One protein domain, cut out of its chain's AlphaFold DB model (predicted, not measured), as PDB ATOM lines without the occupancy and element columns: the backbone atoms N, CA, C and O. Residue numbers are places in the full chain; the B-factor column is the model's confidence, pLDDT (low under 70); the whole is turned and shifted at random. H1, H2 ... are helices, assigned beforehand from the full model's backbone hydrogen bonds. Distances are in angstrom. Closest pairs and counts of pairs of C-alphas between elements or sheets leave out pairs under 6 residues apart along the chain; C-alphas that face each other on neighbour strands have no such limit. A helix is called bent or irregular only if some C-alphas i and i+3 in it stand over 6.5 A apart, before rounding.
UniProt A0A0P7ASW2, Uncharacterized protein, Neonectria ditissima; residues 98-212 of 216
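Overview. This is residues 98 to 212 of the 216 residues of an uncharacterized protein of Neonectria ditissima (UniProt A0A0P7ASW2). The longest helix, H4, runs beside H3 and H5 in a three-helix up-and-down bundle, each helix running against the one before it. H2 and H3 meet near their ends as a V, and the kinked helix H1 lies between its arms, crossing H3 on the side away from H4. The printed part has 115 residues with five named helices, H1 to H5 in order along the chain, and no named strand; the class is all helix. It is compact, with a radius of gyration of the C-alphas of 14.2 A, and spans 42 by 34 by 26 A.

Along the chain. H4, residues 165 to 189, measures 35.7 A from first to last C-alpha, from (-20.084, 55.074, -34.413) to (-19.676, 24.137, -16.586). H3 holds residues 145 to 160 and measures 22.3 A. H5, residues 196 to 210, measures 21.1 A and ends at C-alpha 210, (-7.817, 40.826, -33.797). H2, residues 123 to 143, measures 30.6 A. H1, residues 98 to 115, measures 23.4 A and begins at C-alpha 98, (-33.766, 46.710, -32.213). H1 is irregular, with C-alphas 108 and 111 7.1 A apart, and has a kink of 59 degrees near residue 109.

Arrangement. H4 and H3 form a helical hairpin at a shallow tilt of 23 degrees, opposite ways; their closest C-alphas, of Ala 172 and Leu 153, are 4.9 A apart. H4, with residues 179 to 187 alone, touches H5 in a second helical hairpin, at a steep tilt of 40 degrees, opposite ways; the closest C-alphas are those of Leu 183 and Thr 198, 6.5 A apart. H3 is the hub, touching the four other helices. It touches H5 at a shallow tilt of 25 degrees, the same way, closest at the C-alphas of Met 147 and Gln 201, 6.3 A apart. H1 touches H3 about perpendicular, at 81 degrees, with the C-alphas of Phe 106 and Ser 155 closest at 5.4 A. H2 touches H3 at a steep tilt of 48 degrees, opposite ways, with residues 137 to 142 alone; the C-alphas of Ala 141 and Leu 148 come closest, at 4.3 A. H1 and H2 touch, closest at the C-alphas of Val 107 and Ala 134, 5.5 A apart. H1 and H2 are each apart from H4. Every O i to N i+4 pair is within hydrogen-bond range in H2, H3, H4 and H5, but 10 of 14 in H1.

Size, cuts and confidence. The two C-alphas farthest apart, of Gln 163 and Asp 192, are 42.8 A from each other. The printed part has no cut. The links H2 to H3 and H3 to H4 are tight, H1 to H2 and H4 to H5 short. The mean pLDDT of the printed part is 87.7; residues 113 to 121, 123, and 211 to 212 are under 70.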
ATOM      1  N   PHE A  98     -35.131  46.299 -31.900       93.25
ATOM      2  CA  PHE A  98     -33.766  46.710 -32.213       93.25
ATOM      3  C   PHE A  98     -32.866  45.493 -32.459       93.25
ATOM      4  O   PHE A  98     -32.166  45.429 -33.461       93.25
ATOM      5  N   GLU A  99     -32.956  44.480 -31.605       94.69
ATOM      6  CA  GLU A  99     -32.209  43.234 -31.777       94.69
ATOM      7  C   GLU A  99     -32.647  42.451 -33.020       94.69
ATOM      8  O   GLU A  99     -31.809  41.912 -33.732       94.69
ATOM      9  N   SER A 100     -33.939  42.450 -33.352       92.69
ATOM     10  CA  SER A 100     -34.435  41.865 -34.601       92.69
ATOM     11  C   SER A 100     -33.844  42.567 -35.828       92.69
ATOM     12  O   SER A 100     -33.511  41.894 -36.803       92.69
ATOM     13  N   PHE A 101     -33.657  43.890 -35.773       93.38
ATOM     14  CA  PHE A 101     -32.922  44.627 -36.802       93.38
ATOM     15  C   PHE A 101     -31.452  44.188 -36.873       93.38
ATOM     16  O   PHE A 101     -30.948  43.954 -37.970       93.38
ATOM     17  N   LEU A 102     -30.779  44.010 -35.732       94.69
ATOM     18  CA  LEU A 102     -29.400  43.511 -35.707       94.69
ATOM     19  C   LEU A 102     -29.287  42.091 -36.287       94.69
ATOM     20  O   LEU A 102     -28.364  41.840 -37.052       94.69
ATOM     21  N   LEU A 103     -30.230  41.184 -36.001       93.56
ATOM     22  CA  LEU A 103     -30.253  39.841 -36.607       93.56
ATOM     23  C   LEU A 103     -30.398  39.899 -38.128       93.56
ATOM     24  O   LEU A 103     -29.694  39.196 -38.851       93.56
ATOM     25  N   ASP A 104     -31.312  40.730 -38.630       92.06
ATOM     26  CA  ASP A 104     -31.497  40.883 -40.072       92.06
ATOM     27  C   ASP A 104     -30.245  41.483 -40.730       92.06
ATOM     28  O   ASP A 104     -29.816  41.008 -41.786       92.06
ATOM     29  N   HIS A 105     -29.606  42.458 -40.072       92.31
ATOM     30  CA  HIS A 105     -28.325  43.015 -40.511       92.31
ATOM     31  C   HIS A 105     -27.222  41.952 -40.529       92.31
ATOM     32  O   HIS A 105     -26.494  41.851 -41.518       92.31
ATOM     33  N   PHE A 106     -27.148  41.105 -39.498       91.75
ATOM     34  CA  PHE A 106     -26.181  40.013 -39.417       91.75
ATOM     35  C   PHE A 106     -26.260  39.100 -40.647       91.75
ATOM     36  O   PHE A 106     -25.269  38.894 -41.352       91.75
ATOM     37  N   VAL A 107     -27.464  38.594 -40.930       89.94
ATOM     38  CA  VAL A 107     -27.726  37.645 -42.023       89.94
ATOM     39  C   VAL A 107     -27.429  38.260 -43.392       89.94
ATOM     40  O   VAL A 107     -26.970  37.564 -44.297       89.94
ATOM     41  N   ARG A 108     -27.702  39.558 -43.567       86.94
ATOM     42  CA  ARG A 108     -27.537  40.236 -44.859       86.94
ATOM     43  C   ARG A 108     -26.108  40.685 -45.131       86.94
ATOM     44  O   ARG A 108     -25.672  40.567 -46.269       86.94
ATOM     45  N   GLN A 109     -25.422  41.223 -44.124       84.31
ATOM     46  CA  GLN A 109     -24.199  42.011 -44.327       84.31
ATOM     47  C   GLN A 109     -22.975  41.453 -43.600       84.31
ATOM     48  O   GLN A 109     -21.847  41.697 -44.015       84.31
ATOM     49  N   VAL A 110     -23.163  40.710 -42.508       84.69
ATOM     50  CA  VAL A 110     -22.067  40.407 -41.573       84.69
ATOM     51  C   VAL A 110     -21.581  38.972 -41.695       84.69
ATOM     52  O   VAL A 110     -20.380  38.728 -41.602       84.69
ATOM     53  N   VAL A 111     -22.490  38.022 -41.933       81.25
ATOM     54  CA  VAL A 111     -22.184  36.583 -41.907       81.25
ATOM     55  C   VAL A 111     -21.053  36.187 -42.866       81.25
ATOM     56  O   VAL A 111     -20.252  35.314 -42.548       81.25
ATOM     57  N   VAL A 112     -20.931  36.871 -44.007       70.06
ATOM     58  CA  VAL A 112     -19.833  36.639 -44.953       70.06
ATOM     59  C   VAL A 112     -18.524  37.183 -44.371       70.06
ATOM     60  O   VAL A 112     -17.526  36.482 -44.329       70.06
ATOM     61  N   HIS A 113     -18.526  38.397 -43.820       67.25
ATOM     62  CA  HIS A 113     -17.310  39.087 -43.367       67.25
ATOM     63  C   HIS A 113     -16.745  38.575 -42.034       67.25
ATOM     64  O   HIS A 113     -15.572  38.791 -41.727       67.25
ATOM     65  N   VAL A 114     -17.559  37.922 -41.206       60.91
ATOM     66  CA  VAL A 114     -17.102  37.344 -39.932       60.91
ATOM     67  C   VAL A 114     -16.454  35.974 -40.125       60.91
ATOM     68  O   VAL A 114     -15.613  35.606 -39.315       60.91
ATOM     69  N   VAL A 115     -16.794  35.248 -41.197       57.31
ATOM     70  CA  VAL A 115     -16.478  33.814 -41.315       57.31
ATOM     71  C   VAL A 115     -15.585  33.467 -42.514       57.31
ATOM     72  O   VAL A 115     -14.991  32.389 -42.547       57.31
ATOM     73  N   THR A 116     -15.426  34.335 -43.517       57.78
ATOM     74  CA  THR A 116     -14.671  33.942 -44.716       57.78
ATOM     75  C   THR A 116     -13.159  34.101 -44.565       57.78
ATOM     76  O   THR A 116     -12.607  35.171 -44.812       57.78
ATOM     77  N   CYS A 117     -12.489  32.976 -44.308       58.84
ATOM     78  CA  CYS A 117     -11.180  32.654 -44.897       58.84
ATOM     79  C   CYS A 117     -11.329  31.777 -46.162       58.84
ATOM     80  O   CYS A 117     -10.345  31.263 -46.689       58.84
ATOM     81  N   TYR A 118     -12.565  31.547 -46.622       61.12
ATOM     82  CA  TYR A 118     -12.880  30.616 -47.702       61.12
ATOM     83  C   TYR A 118     -12.798  31.306 -49.075       61.12
ATOM     84  O   TYR A 118     -13.504  32.296 -49.288       61.12
ATOM     85  N   PRO A 119     -11.982  30.806 -50.023       60.81
ATOM     86  CA  PRO A 119     -11.919  31.354 -51.370       60.81
ATOM     87  C   PRO A 119     -13.170  30.934 -52.148       60.81
ATOM     88  O   PRO A 119     -13.240  29.844 -52.720       60.81
ATOM     89  N   LEU A 120     -14.177  31.802 -52.146       68.44
ATOM     90  CA  LEU A 120     -15.390  31.626 -52.940       68.44
ATOM     91  C   LEU A 120     -15.026  31.644 -54.430       68.44
ATOM     92  O   LEU A 120     -14.392  32.581 -54.913       68.44
ATOM     93  N   ARG A 121     -15.388  30.578 -55.153       69.81
ATOM     94  CA  ARG A 121     -15.038  30.388 -56.572       69.81
ATOM     95  C   ARG A 121     -16.093  30.955 -57.522       69.81
ATOM     96  O   ARG A 121     -15.785  31.205 -58.684       69.81
ATOM     97  N   SER A 122     -17.313  31.183 -57.033       77.31
ATOM     98  CA  SER A 122     -18.411  31.796 -57.781       77.31
ATOM     99  C   SER A 122     -19.389  32.553 -56.868       77.31
ATOM    100  O   SER A 122     -19.442  32.326 -55.660       77.31
ATOM    101  N   LEU A 123     -20.213  33.426 -57.463       69.44
ATOM    102  CA  LEU A 123     -21.291  34.143 -56.760       69.44
ATOM    103  C   LEU A 123     -22.402  33.206 -56.251       69.44
ATOM    104  O   LEU A 123     -23.075  33.526 -55.270       69.44
ATOM    105  N   SER A 124     -22.610  32.060 -56.912       75.50
ATOM    106  CA  SER A 124     -23.579  31.049 -56.465       75.50
ATOM    107  C   SER A 124     -23.095  30.380 -55.181       75.50
ATOM    108  O   SER A 124     -23.853  30.296 -54.214       75.50
ATOM    109  N   ASP A 125     -21.808  30.018 -55.136       79.19
ATOM    110  CA  ASP A 125     -21.178  29.439 -53.944       79.19
ATOM    111  C   ASP A 125     -21.255  30.406 -52.759       79.19
ATOM    112  O   ASP A 125     -21.490  29.988 -51.630       79.19
ATOM    113  N   GLU A 126     -21.113  31.714 -53.004       78.31
ATOM    114  CA  GLU A 126     -21.248  32.737 -51.964       78.31
ATOM    115  C   GLU A 126     -22.661  32.786 -51.383       78.31
ATOM    116  O   GLU A 126     -22.829  32.863 -50.165       78.31
ATOM    117  N   ALA A 127     -23.691  32.746 -52.229       82.00
ATOM    118  CA  ALA A 127     -25.073  32.820 -51.776       82.00
ATOM    119  C   ALA A 127     -25.489  31.574 -50.978       82.00
ATOM    120  O   ALA A 127     -26.162  31.702 -49.948       82.00
ATOM    121  N   GLU A 128     -25.075  30.389 -51.428       83.31
ATOM    122  CA  GLU A 128     -25.313  29.123 -50.731       83.31
ATOM    123  C   GLU A 128     -24.546  29.068 -49.411       83.31
ATOM    124  O   GLU A 128     -25.149  28.812 -48.366       83.31
ATOM    125  N   PHE A 129     -23.257  29.422 -49.428       83.06
ATOM    126  CA  PHE A 129     -22.429  29.507 -48.228       83.06
ATOM    127  C   PHE A 129     -23.019  30.487 -47.215       83.06
ATOM    128  O   PHE A 129     -23.231  30.130 -46.057       83.06
ATOM    129  N   ARG A 130     -23.369  31.703 -47.652       83.62
ATOM    130  CA  ARG A 130     -24.009  32.720 -46.808       83.62
ATOM    131  C   ARG A 130     -25.279  32.182 -46.161       83.62
ATOM    132  O   ARG A 130     -25.485  32.383 -44.969       83.62
ATOM    133  N   THR A 131     -26.126  31.506 -46.935       86.81
ATOM    134  CA  THR A 131     -27.401  30.964 -46.445       86.81
ATOM    135  C   THR A 131     -27.178  29.838 -45.438       86.81
ATOM    136  O   THR A 131     -27.808  29.840 -44.379       86.81
ATOM    137  N   GLY A 132     -26.263  28.909 -45.724       87.88
ATOM    138  CA  GLY A 132     -25.902  27.822 -44.813       87.88
ATOM    139  C   GLY A 132     -25.309  28.343 -43.505       87.88
ATOM    140  O   GLY A 132     -25.791  27.997 -42.426       87.88
ATOM    141  N   MET A 133     -24.343  29.259 -43.595       86.81
ATOM    142  CA  MET A 133     -23.717  29.880 -42.429       86.81
ATOM    143  C   MET A 133     -24.718  30.676 -41.594       86.81
ATOM    144  O   MET A 133     -24.764  30.514 -40.377       86.81
ATOM    145  N   ALA A 134     -25.556  31.497 -42.236       88.56
ATOM    146  CA  ALA A 134     -26.584  32.263 -41.541       88.56
ATOM    147  C   ALA A 134     -27.563  31.337 -40.818       88.56
ATOM    148  O   ALA A 134     -27.888  31.582 -39.662       88.56
ATOM    149  N   THR A 135     -27.990  30.252 -41.467       90.31
ATOM    150  CA  THR A 135     -28.892  29.267 -40.860       90.31
ATOM    151  C   THR A 135     -28.263  28.648 -39.617       90.31
ATOM    152  O   THR A 135     -28.883  28.656 -38.558       90.31
ATOM    153  N   HIS A 136     -27.019  28.178 -39.720       90.31
ATOM    154  CA  HIS A 136     -26.321  27.543 -38.606       90.31
ATOM    155  C   HIS A 136     -26.118  28.501 -37.420       90.31
ATOM    156  O   HIS A 136     -26.429  28.161 -36.279       90.31
ATOM    157  N   TRP A 137     -25.675  29.732 -37.681       91.25
ATOM    158  CA  TRP A 137     -25.435  30.728 -36.631       91.25
ATOM    159  C   TRP A 137     -26.731  31.196 -35.967       91.25
ATOM    160  O   TRP A 137     -26.770  31.351 -34.748       91.25
ATOM    161  N   ILE A 138     -27.804  31.380 -36.742       92.25
ATOM    162  CA  ILE A 138     -29.121  31.735 -36.202       92.25
ATOM    163  C   ILE A 138     -29.691  30.591 -35.360       92.25
ATOM    164  O   ILE A 138     -30.252  30.858 -34.303       92.25
ATOM    165  N   GLN A 139     -29.513  29.334 -35.772       92.88
ATOM    166  CA  GLN A 139     -29.939  28.174 -34.982       92.88
ATOM    167  C   GLN A 139     -29.199  28.092 -33.644       92.88
ATOM    168  O   GLN A 139     -29.843  27.943 -32.610       92.88
ATOM    169  N   MET A 140     -27.874  28.270 -33.639       92.12
ATOM    170  CA  MET A 140     -27.100  28.312 -32.394       92.12
ATOM    171  C   MET A 140     -27.524  29.478 -31.492       92.12
ATOM    172  O   MET A 140     -27.708  29.304 -30.289       92.12
ATOM    173  N   ALA A 141     -27.739  30.665 -32.067       93.62
ATOM    174  CA  ALA A 141     -28.216  31.838 -31.336       93.62
ATOM    175  C   ALA A 141     -29.655  31.693 -30.821       93.62
ATOM    176  O   ALA A 141     -30.020  32.320 -29.827       93.62
ATOM    177  N   ALA A 142     -30.480  30.871 -31.473       93.38
ATOM    178  CA  ALA A 142     -31.814  30.557 -30.987       93.38
ATOM    179  C   ALA A 142     -31.769  29.734 -29.695       93.38
ATOM    180  O   ALA A 142     -32.645  29.903 -28.856       93.38
ATOM    181  N   THR A 143     -30.748  28.900 -29.493       94.00
ATOM    182  CA  THR A 143     -30.639  28.033 -28.309       94.00
ATOM    183  C   THR A 143     -29.700  28.555 -27.224       94.00
ATOM    184  O   THR A 143     -29.800  28.105 -26.087       94.00
ATOM    185  N   ASP A 144     -28.803  29.491 -27.544       94.69
ATOM    186  CA  ASP A 144     -27.768  29.961 -26.622       94.69
ATOM    187  C   ASP A 144     -27.655  31.496 -26.560       94.69
ATOM    188  O   ASP A 144     -27.602  32.204 -27.569       94.69
ATOM    189  N   THR A 145     -27.579  32.025 -25.335       94.06
ATOM    190  CA  THR A 145     -27.539  33.473 -25.087       94.06
ATOM    191  C   THR A 145     -26.218  34.121 -25.487       94.06
ATOM    192  O   THR A 145     -26.224  35.280 -25.906       94.06
ATOM    193  N   GLY A 146     -25.092  33.415 -25.360       94.50
ATOM    194  CA  GLY A 146     -23.781  33.957 -25.724       94.50
ATOM    195  C   GLY A 146     -23.599  34.033 -27.240       94.50
ATOM    196  O   GLY A 146     -23.055  35.007 -27.761       94.50
ATOM    197  N   MET A 147     -24.161  33.071 -27.971       94.69
ATOM    198  CA  MET A 147     -24.257  33.097 -29.426       94.69
ATOM    199  C   MET A 147     -25.137  34.243 -29.898       94.69
ATOM    200  O   MET A 147     -24.745  34.982 -30.798       94.69
ATOM    201  N   LEU A 148     -26.281  34.459 -29.247       95.25
ATOM    202  CA  LEU A 148     -27.138  35.597 -29.554       95.25
ATOM    203  C   LEU A 148     -26.411  36.937 -29.334       95.25
ATOM    204  O   LEU A 148     -26.437  37.804 -30.208       95.25
ATOM    205  N   ALA A 149     -25.688  37.083 -28.217       96.00
ATOM    206  CA  ALA A 149     -24.849  38.255 -27.959       96.00
ATOM    207  C   ALA A 149     -23.730  38.417 -29.002       96.00
ATOM    208  O   ALA A 149     -23.429  39.538 -29.410       96.00
ATOM    209  N   THR A 150     -23.166  37.313 -29.497       94.31
ATOM    210  CA  THR A 150     -22.127  37.318 -30.535       94.31
ATOM    211  C   THR A 150     -22.662  37.852 -31.864       94.31
ATOM    212  O   THR A 150     -22.001  38.679 -32.498       94.31
ATOM    213  N   LEU A 151     -23.878  37.464 -32.270       94.62
ATOM    214  CA  LEU A 151     -24.511  38.011 -33.482       94.62
ATOM    215  C   LEU A 151     -24.718  39.523 -33.371       94.62
ATOM    216  O   LEU A 151     -24.462  40.269 -34.324       94.62
ATOM    217  N   PHE A 152     -25.167  39.987 -32.204       95.62
ATOM    218  CA  PHE A 152     -25.390  41.408 -31.955       95.62
ATOM    219  C   PHE A 152     -24.094  42.200 -31.906       95.62
ATOM    220  O   PHE A 152     -24.009  43.245 -32.547       95.62
ATOM    221  N   LEU A 153     -23.072  41.679 -31.228       94.69
ATOM    222  CA  LEU A 153     -21.736  42.261 -31.201       94.69
ATOM    223  C   LEU A 153     -21.209  42.467 -32.623       94.69
ATOM    224  O   LEU A 153     -20.882  43.592 -32.999       94.69
ATOM    225  N   ALA A 154     -21.209  41.407 -33.433       92.12
ATOM    226  CA  ALA A 154     -20.727  41.460 -34.807       92.12
ATOM    227  C   ALA A 154     -21.507  42.478 -35.660       92.12
ATOM    228  O   ALA A 154     -20.924  43.221 -36.454       92.12
ATOM    229  N   SER A 155     -22.824  42.558 -35.460       93.62
ATOM    230  CA  SER A 155     -23.693  43.503 -36.166       93.62
ATOM    231  C   SER A 155     -23.432  44.946 -35.770       93.62
ATOM    232  O   SER A 155     -23.270  45.797 -36.641       93.62
ATOM    233  N   CYS A 156     -23.349  45.236 -34.472       94.31
ATOM    234  CA  CYS A 156     -23.051  46.575 -33.980       94.31
ATOM    235  C   CYS A 156     -21.662  47.038 -34.423       94.31
ATOM    236  O   CYS A 156     -21.504  48.179 -34.839       94.31
ATOM    237  N   GLN A 157     -20.669  46.153 -34.406       89.75
ATOM    238  CA  GLN A 157     -19.330  46.481 -34.886       89.75
ATOM    239  C   GLN A 157     -19.321  46.818 -36.369       89.75
ATOM    240  O   GLN A 157     -18.794  47.861 -36.750       89.75
ATOM    241  N   ASN A 158     -19.962  45.992 -37.194       90.19
ATOM    242  CA  ASN A 158     -20.103  46.294 -38.610       90.19
ATOM    243  C   ASN A 158     -20.865  47.611 -38.830       90.19
ATOM    244  O   ASN A 158     -20.438  48.437 -39.621       90.19
ATOM    245  N   LEU A 159     -21.941  47.881 -38.092       92.50
ATOM    246  CA  LEU A 159     -22.673  49.145 -38.214       92.50
ATOM    247  C   LEU A 159     -21.844  50.359 -37.780       92.50
ATOM    248  O   LEU A 159     -21.938  51.407 -38.417       92.50
ATOM    249  N   SER A 160     -20.996  50.213 -36.758       91.81
ATOM    250  CA  SER A 160     -20.139  51.293 -36.255       91.81
ATOM    251  C   SER A 160     -19.125  51.798 -37.288       91.81
ATOM    252  O   SER A 160     -18.694  52.947 -37.193       91.81
ATOM    253  N   THR A 161     -18.779  50.982 -38.296       87.88
ATOM    254  CA  THR A 161     -17.897  51.407 -39.394       87.88
ATOM    255  C   THR A 161     -18.608  52.270 -40.431       87.88
ATOM    256  O   THR A 161     -17.939  52.984 -41.170       87.88
ATOM    257  N   PHE A 162     -19.942  52.220 -40.497       85.69
ATOM    258  CA  PHE A 162     -20.726  52.942 -41.504       85.69
ATOM    259  C   PHE A 162     -21.519  54.119 -40.933       85.69
ATOM    260  O   PHE A 162     -21.677  55.131 -41.610       85.69
ATOM    261  N   GLN A 163     -22.048  54.000 -39.714       87.12
ATOM    262  CA  GLN A 163     -22.988  54.973 -39.157       87.12
ATOM    263  C   GLN A 163     -22.969  54.997 -37.629       87.12
ATOM    264  O   GLN A 163     -22.679  53.992 -36.991       87.12
ATOM    265  N   HIS A 164     -23.322  56.149 -37.042       88.19
ATOM    266  CA  HIS A 164     -23.527  56.351 -35.598       88.19
ATOM    267  C   HIS A 164     -22.501  55.620 -34.709       88.19
ATOM    268  O   HIS A 164     -22.872  54.890 -33.787       88.19
ATOM    269  N   LYS A 165     -21.208  55.812 -35.009       90.88
ATOM    270  CA  LYS A 165     -20.084  55.074 -34.413       90.88
ATOM    271  C   LYS A 165     -20.173  54.975 -32.892       90.88
ATOM    272  O   LYS A 165     -20.118  53.868 -32.369       90.88
ATOM    273  N   GLU A 166     -20.354  56.094 -32.196       92.38
ATOM    274  CA  GLU A 166     -20.397  56.125 -30.727       92.38
ATOM    275  C   GLU A 166     -21.562  55.306 -30.159       92.38
ATOM    276  O   GLU A 166     -21.389  54.529 -29.219       92.38
ATOM    277  N   PHE A 167     -22.738  55.404 -30.785       94.56
ATOM    278  CA  PHE A 167     -23.925  54.658 -30.373       94.56
ATOM    279  C   PHE A 167     -23.713  53.146 -30.519       94.56
ATOM    280  O   PHE A 167     -23.878  52.397 -29.556       94.56
ATOM    281  N   TYR A 168     -23.290  52.691 -31.702       95.06
ATOM    282  CA  TYR A 168     -23.081  51.264 -31.938       95.06
ATOM    283  C   TYR A 168     -21.855  50.711 -31.210       95.06
ATOM    284  O   TYR A 168     -21.883  49.551 -30.812       95.06
ATOM    285  N   SER A 169     -20.818  51.517 -30.971       93.06
ATOM    286  CA  SER A 169     -19.648  51.106 -30.181       93.06
ATOM    287  C   SER A 169     -20.015  50.896 -28.712       93.06
ATOM    288  O   SER A 169     -19.597  49.907 -28.111       93.06
ATOM    289  N   SER A 170     -20.847  51.777 -28.145       95.19
ATOM    290  CA  SER A 170     -21.352  51.623 -26.778       95.19
ATOM    291  C   SER A 170     -22.172  50.340 -26.621       95.19
ATOM    292  O   SER A 170     -21.935  49.555 -25.702       95.19
ATOM    293  N   ILE A 171     -23.085  50.070 -27.557       95.94
ATOM    294  CA  ILE A 171     -23.895  48.845 -27.541       95.94
ATOM    295  C   ILE A 171     -23.035  47.598 -27.805       95.94
ATOM    296  O   ILE A 171     -23.203  46.583 -27.131       95.94
ATOM    297  N   ALA A 172     -22.072  47.667 -28.729       94.44
ATOM    298  CA  ALA A 172     -21.124  46.582 -28.974       94.44
ATOM    299  C   ALA A 172     -20.344  46.225 -27.702       94.44
ATOM    300  O   ALA A 172     -20.204  45.048 -27.384       94.44
ATOM    301  N   LEU A 173     -19.896  47.216 -26.925       94.50
ATOM    302  CA  LEU A 173     -19.207  46.970 -25.658       94.50
ATOM    303  C   LEU A 173     -20.088  46.201 -24.660       94.50
ATOM    304  O   LEU A 173     -19.605  45.283 -23.993       94.50
ATOM    305  N   GLN A 174     -21.383  46.523 -24.593       96.75
ATOM    306  CA  GLN A 174     -22.331  45.798 -23.742       96.75
ATOM    307  C   GLN A 174     -22.462  44.332 -24.174       96.75
ATOM    308  O   GLN A 174     -22.332  43.434 -23.340       96.75
ATOM    309  N   TYR A 175     -22.661  44.071 -25.470       96.75
ATOM    310  CA  TYR A 175     -22.746  42.700 -25.980       96.75
ATOM    311  C   TYR A 175     -21.425  41.939 -25.839       96.75
ATOM    312  O   TYR A 175     -21.447  40.759 -25.511       96.75
ATOM    313  N   LYS A 176     -20.274  42.606 -25.963       95.38
ATOM    314  CA  LYS A 176     -18.963  42.005 -25.685       95.38
ATOM    315  C   LYS A 176     -18.845  41.533 -24.236       95.38
ATOM    316  O   LYS A 176     -18.401  40.413 -23.997       95.38
ATOM    317  N   GLY A 177     -19.296  42.343 -23.277       96.62
ATOM    318  CA  GLY A 177     -19.374  41.937 -21.871       96.62
ATOM    319  C   GLY A 177     -20.266  40.707 -21.659       96.62
ATOM    320  O   GLY A 177     -19.896  39.795 -20.916       96.62
ATOM    321  N   GLN A 178     -21.402  40.637 -22.363       96.56
ATOM    322  CA  GLN A 178     -22.286  39.464 -22.337       96.56
ATOM    323  C   GLN A 178     -21.606  38.219 -22.920       96.56
ATOM    324  O   GLN A 178     -21.668  37.166 -22.294       96.56
ATOM    325  N   CYS A 179     -20.913  38.337 -24.057       95.94
ATOM    326  CA  CYS A 179     -20.168  37.233 -24.664       95.94
ATOM    327  C   CYS A 179     -19.096  36.677 -23.719       95.94
ATOM    328  O   CYS A 179     -19.021  35.469 -23.524       95.94
ATOM    329  N   ILE A 180     -18.297  37.549 -23.092       96.44
ATOM    330  CA  ILE A 180     -17.247  37.136 -22.146       96.44
ATOM    331  C   ILE A 180     -17.859  36.428 -20.934       96.44
ATOM    332  O   ILE A 180     -17.356  35.396 -20.498       96.44
ATOM    333  N   THR A 181     -18.959  36.966 -20.400       96.94
ATOM    334  CA  THR A 181     -19.655  36.368 -19.254       96.94
ATOM    335  C   THR A 181     -20.225  34.997 -19.613       96.94
ATOM    336  O   THR A 181     -20.019  34.042 -18.869       96.94
ATOM    337  N   ALA A 182     -20.886  34.880 -20.768       95.19
ATOM    338  CA  ALA A 182     -21.441  33.622 -21.254       95.19
ATOM    339  C   ALA A 182     -20.348  32.571 -21.483       95.19
ATOM    340  O   ALA A 182     -20.487  31.449 -21.005       95.19
ATOM    341  N   LEU A 183     -19.239  32.955 -22.125       94.75
ATOM    342  CA  LEU A 183     -18.109  32.064 -22.370       94.75
ATOM    343  C   LEU A 183     -17.476  31.586 -21.058       94.75
ATOM    344  O   LEU A 183     -17.233  30.396 -20.892       94.75
ATOM    345  N   LYS A 184     -17.261  32.488 -20.095       95.25
ATOM    346  CA  LYS A 184     -16.761  32.116 -18.765       95.25
ATOM    347  C   LYS A 184     -17.679  31.087 -18.100       95.25
ATOM    348  O   LYS A 184     -17.203  30.069 -17.615       95.25
ATOM    349  N   THR A 185     -18.988  31.335 -18.100       95.00
ATOM    350  CA  THR A 185     -19.966  30.407 -17.519       95.00
ATOM    351  C   THR A 185     -20.016  29.069 -18.259       95.00
ATOM    352  O   THR A 185     -20.244  28.046 -17.617       95.00
ATOM    353  N   ALA A 186     -19.816  29.052 -19.578       93.56
ATOM    354  CA  ALA A 186     -19.715  27.815 -20.346       93.56
ATOM    355  C   ALA A 186     -18.474  27.018 -19.925       93.56
ATOM    356  O   ALA A 186     -18.610  25.863 -19.551       93.56
ATOM    357  N   LEU A 187     -17.303  27.658 -19.850       92.69
ATOM    358  CA  LEU A 187     -16.046  27.017 -19.442       92.69
ATOM    359  C   LEU A 187     -16.044  26.519 -17.989       92.69
ATOM    360  O   LEU A 187     -15.379  25.542 -17.680       92.69
ATOM    361  N   GLU A 188     -16.768  27.173 -17.081       93.88
ATOM    362  CA  GLU A 188     -16.913  26.693 -15.696       93.88
ATOM    363  C   GLU A 188     -17.810  25.448 -15.593       93.88
ATOM    364  O   GLU A 188     -17.698  24.680 -14.638       93.88
ATOM    365  N   LYS A 189     -18.732  25.265 -16.548       92.00
ATOM    366  CA  LYS A 189     -19.676  24.137 -16.586       92.00
ATOM    367  C   LYS A 189     -19.172  22.978 -17.438       92.00
ATOM    368  O   LYS A 189     -19.470  21.824 -17.137       92.00
ATOM    369  N   GLU A 190     -18.478  23.293 -18.521       89.44
ATOM    370  CA  GLU A 190     -17.882  22.335 -19.438       89.44
ATOM    371  C   GLU A 190     -16.586  21.814 -18.810       89.44
ATOM    372  O   GLU A 190     -15.653  22.565 -18.554       89.44
ATOM    373  N   GLY A 191     -16.568  20.520 -18.489       80.62
ATOM    374  CA  GLY A 191     -15.358  19.826 -18.049       80.62
ATOM    375  C   GLY A 191     -14.474  19.479 -19.249       80.62
ATOM    376  O   GLY A 191     -14.177  20.321 -20.088       80.62
ATOM    377  N   ASP A 192     -14.115  18.205 -19.389       83.88
ATOM    378  CA  ASP A 192     -13.233  17.749 -20.477       83.88
ATOM    379  C   ASP A 192     -13.878  17.785 -21.880       83.88
ATOM    380  O   ASP A 192     -13.180  17.682 -22.888       83.88
ATOM    381  N   MET A 193     -15.205  17.929 -21.968       90.19
ATOM    382  CA  MET A 193     -15.952  17.944 -23.230       90.19
ATOM    383  C   MET A 193     -16.450  19.359 -23.537       90.19
ATOM    384  O   MET A 193     -17.458  19.799 -22.983       90.19
ATOM    385  N   ILE A 194     -15.751  20.046 -24.440       93.38
ATOM    386  CA  ILE A 194     -16.095  21.400 -24.894       93.38
ATOM    387  C   ILE A 194     -17.116  21.315 -26.032       93.38
ATOM    388  O   ILE A 194     -16.946  20.526 -26.963       93.38
ATOM    389  N   SER A 195     -18.171  22.130 -25.975       93.06
ATOM    390  CA  SER A 195     -19.209  22.145 -27.012       93.06
ATOM    391  C   SER A 195     -18.811  22.958 -28.253       93.06
ATOM    392  O   SER A 195     -18.051  23.926 -28.174       93.06
ATOM    393  N   ASP A 196     -19.404  22.630 -29.407       91.94
ATOM    394  CA  ASP A 196     -19.245  23.409 -30.649       91.94
ATOM    395  C   ASP A 196     -19.662  24.878 -30.472       91.94
ATOM    396  O   ASP A 196     -19.089  25.776 -31.095       91.94
ATOM    397  N   VAL A 197     -20.638  25.139 -29.594       92.56
ATOM    398  CA  VAL A 197     -21.085  26.493 -29.243       92.56
ATOM    399  C   VAL A 197     -19.966  27.255 -28.538       92.56
ATOM    400  O   VAL A 197     -19.636  28.361 -28.962       92.56
ATOM    401  N   THR A 198     -19.329  26.664 -27.525       94.00
ATOM    402  CA  THR A 198     -18.201  27.277 -26.803       94.00
ATOM    403  C   THR A 198     -17.005  27.516 -27.717       94.00
ATOM    404  O   THR A 198     -16.395  28.592 -27.684       94.00
ATOM    405  N   ILE A 199     -16.692  26.554 -28.593       92.94
ATOM    406  CA  ILE A 199     -15.642  26.708 -29.610       92.94
ATOM    407  C   ILE A 199     -15.980  27.888 -30.529       92.94
ATOM    408  O   ILE A 199     -15.146  28.771 -30.739       92.94
ATOM    409  N   THR A 200     -17.215  27.953 -31.029       91.25
ATOM    410  CA  THR A 200     -17.675  29.021 -31.929       91.25
ATOM    411  C   THR A 200     -17.630  30.390 -31.256       91.25
ATOM    412  O   THR A 200     -17.100  31.336 -31.839       91.25
ATOM    413  N   GLN A 201     -18.122  30.510 -30.020       92.00
ATOM    414  CA  GLN A 201     -18.058  31.748 -29.237       92.00
ATOM    415  C   GLN A 201     -16.611  32.207 -29.030       92.00
ATOM    416  O   GLN A 201     -16.305  33.386 -29.209       92.00
ATOM    417  N   THR A 202     -15.714  31.275 -28.696       92.75
ATOM    418  CA  THR A 202     -14.287  31.558 -28.502       92.75
ATOM    419  C   THR A 202     -13.656  32.082 -29.790       92.75
ATOM    420  O   THR A 202     -13.008  33.128 -29.778       92.75
ATOM    421  N   LEU A 203     -13.887  31.403 -30.918       89.88
ATOM    422  CA  LEU A 203     -13.372  31.818 -32.226       89.88
ATOM    423  C   LEU A 203     -13.940  33.168 -32.670       89.88
ATOM    424  O   LEU A 203     -13.201  33.999 -33.206       89.88
ATOM    425  N   ALA A 204     -15.226  33.418 -32.430       87.19
ATOM    426  CA  ALA A 204     -15.865  34.685 -32.756       87.19
ATOM    427  C   ALA A 204     -15.298  35.845 -31.919       87.19
ATOM    428  O   ALA A 204     -14.970  36.893 -32.476       87.19
ATOM    429  N   LEU A 205     -15.114  35.648 -30.608       89.56
ATOM    430  CA  LEU A 205     -14.490  36.637 -29.722       89.56
ATOM    431  C   LEU A 205     -13.016  36.882 -30.062       89.56
ATOM    432  O   LEU A 205     -12.571  38.028 -30.081       89.56
ATOM    433  N   ALA A 206     -12.256  35.833 -30.373       89.25
ATOM    434  CA  ALA A 206     -10.859  35.971 -30.777       89.25
ATOM    435  C   ALA A 206     -10.735  36.742 -32.102       89.25
ATOM    436  O   ALA A 206      -9.918  37.654 -32.220       89.25
ATOM    437  N   SER A 207     -11.594  36.428 -33.077       83.00
ATOM    438  CA  SER A 207     -11.639  37.120 -34.372       83.00
ATOM    439  C   SER A 207     -11.999  38.599 -34.222       83.00
ATOM    440  O   SER A 207     -11.481  39.445 -34.950       83.00
ATOM    441  N   GLU A 208     -12.870  38.923 -33.267       81.44
ATOM    442  CA  GLU A 208     -13.205  40.301 -32.912       81.44
ATOM    443  C   GLU A 208     -12.016  41.049 -32.302       81.44
ATOM    444  O   GLU A 208     -11.737  42.174 -32.715       81.44
ATOM    445  N   ALA A 209     -11.285  40.431 -31.372       80.44
ATOM    446  CA  ALA A 209     -10.142  41.061 -30.715       80.44
ATOM    447  C   ALA A 209      -9.021  41.419 -31.707       80.44
ATOM    448  O   ALA A 209      -8.425  42.491 -31.603       80.44
ATOM    449  N   VAL A 210      -8.782  40.566 -32.709       76.31
ATOM    450  CA  VAL A 210      -7.817  40.826 -33.797       76.31
ATOM    451  C   VAL A 210      -8.257  41.995 -34.684       76.31
ATOM    452  O   VAL A 210      -7.429  42.685 -35.272       76.31
ATOM    453  N   ARG A 211      -9.565  42.253 -34.761       65.81
ATOM    454  CA  ARG A 211     -10.156  43.358 -35.526       65.81
ATOM    455  C   ARG A 211     -10.175  44.685 -34.738       65.81
ATOM    456  O   ARG A 211     -10.625  45.696 -35.278       65.81
ATOM    457  N   GLY A 212      -9.696  44.681 -33.485       59.62
ATOM    458  CA  GLY A 212      -9.556  45.841 -32.594       59.62
ATOM    459  C   GLY A 212      -8.627  46.943 -33.135       59.62
ATOM    460  O   GLY A 212      -7.912  46.732 -34.111       59.62
TER     461      GLY A 212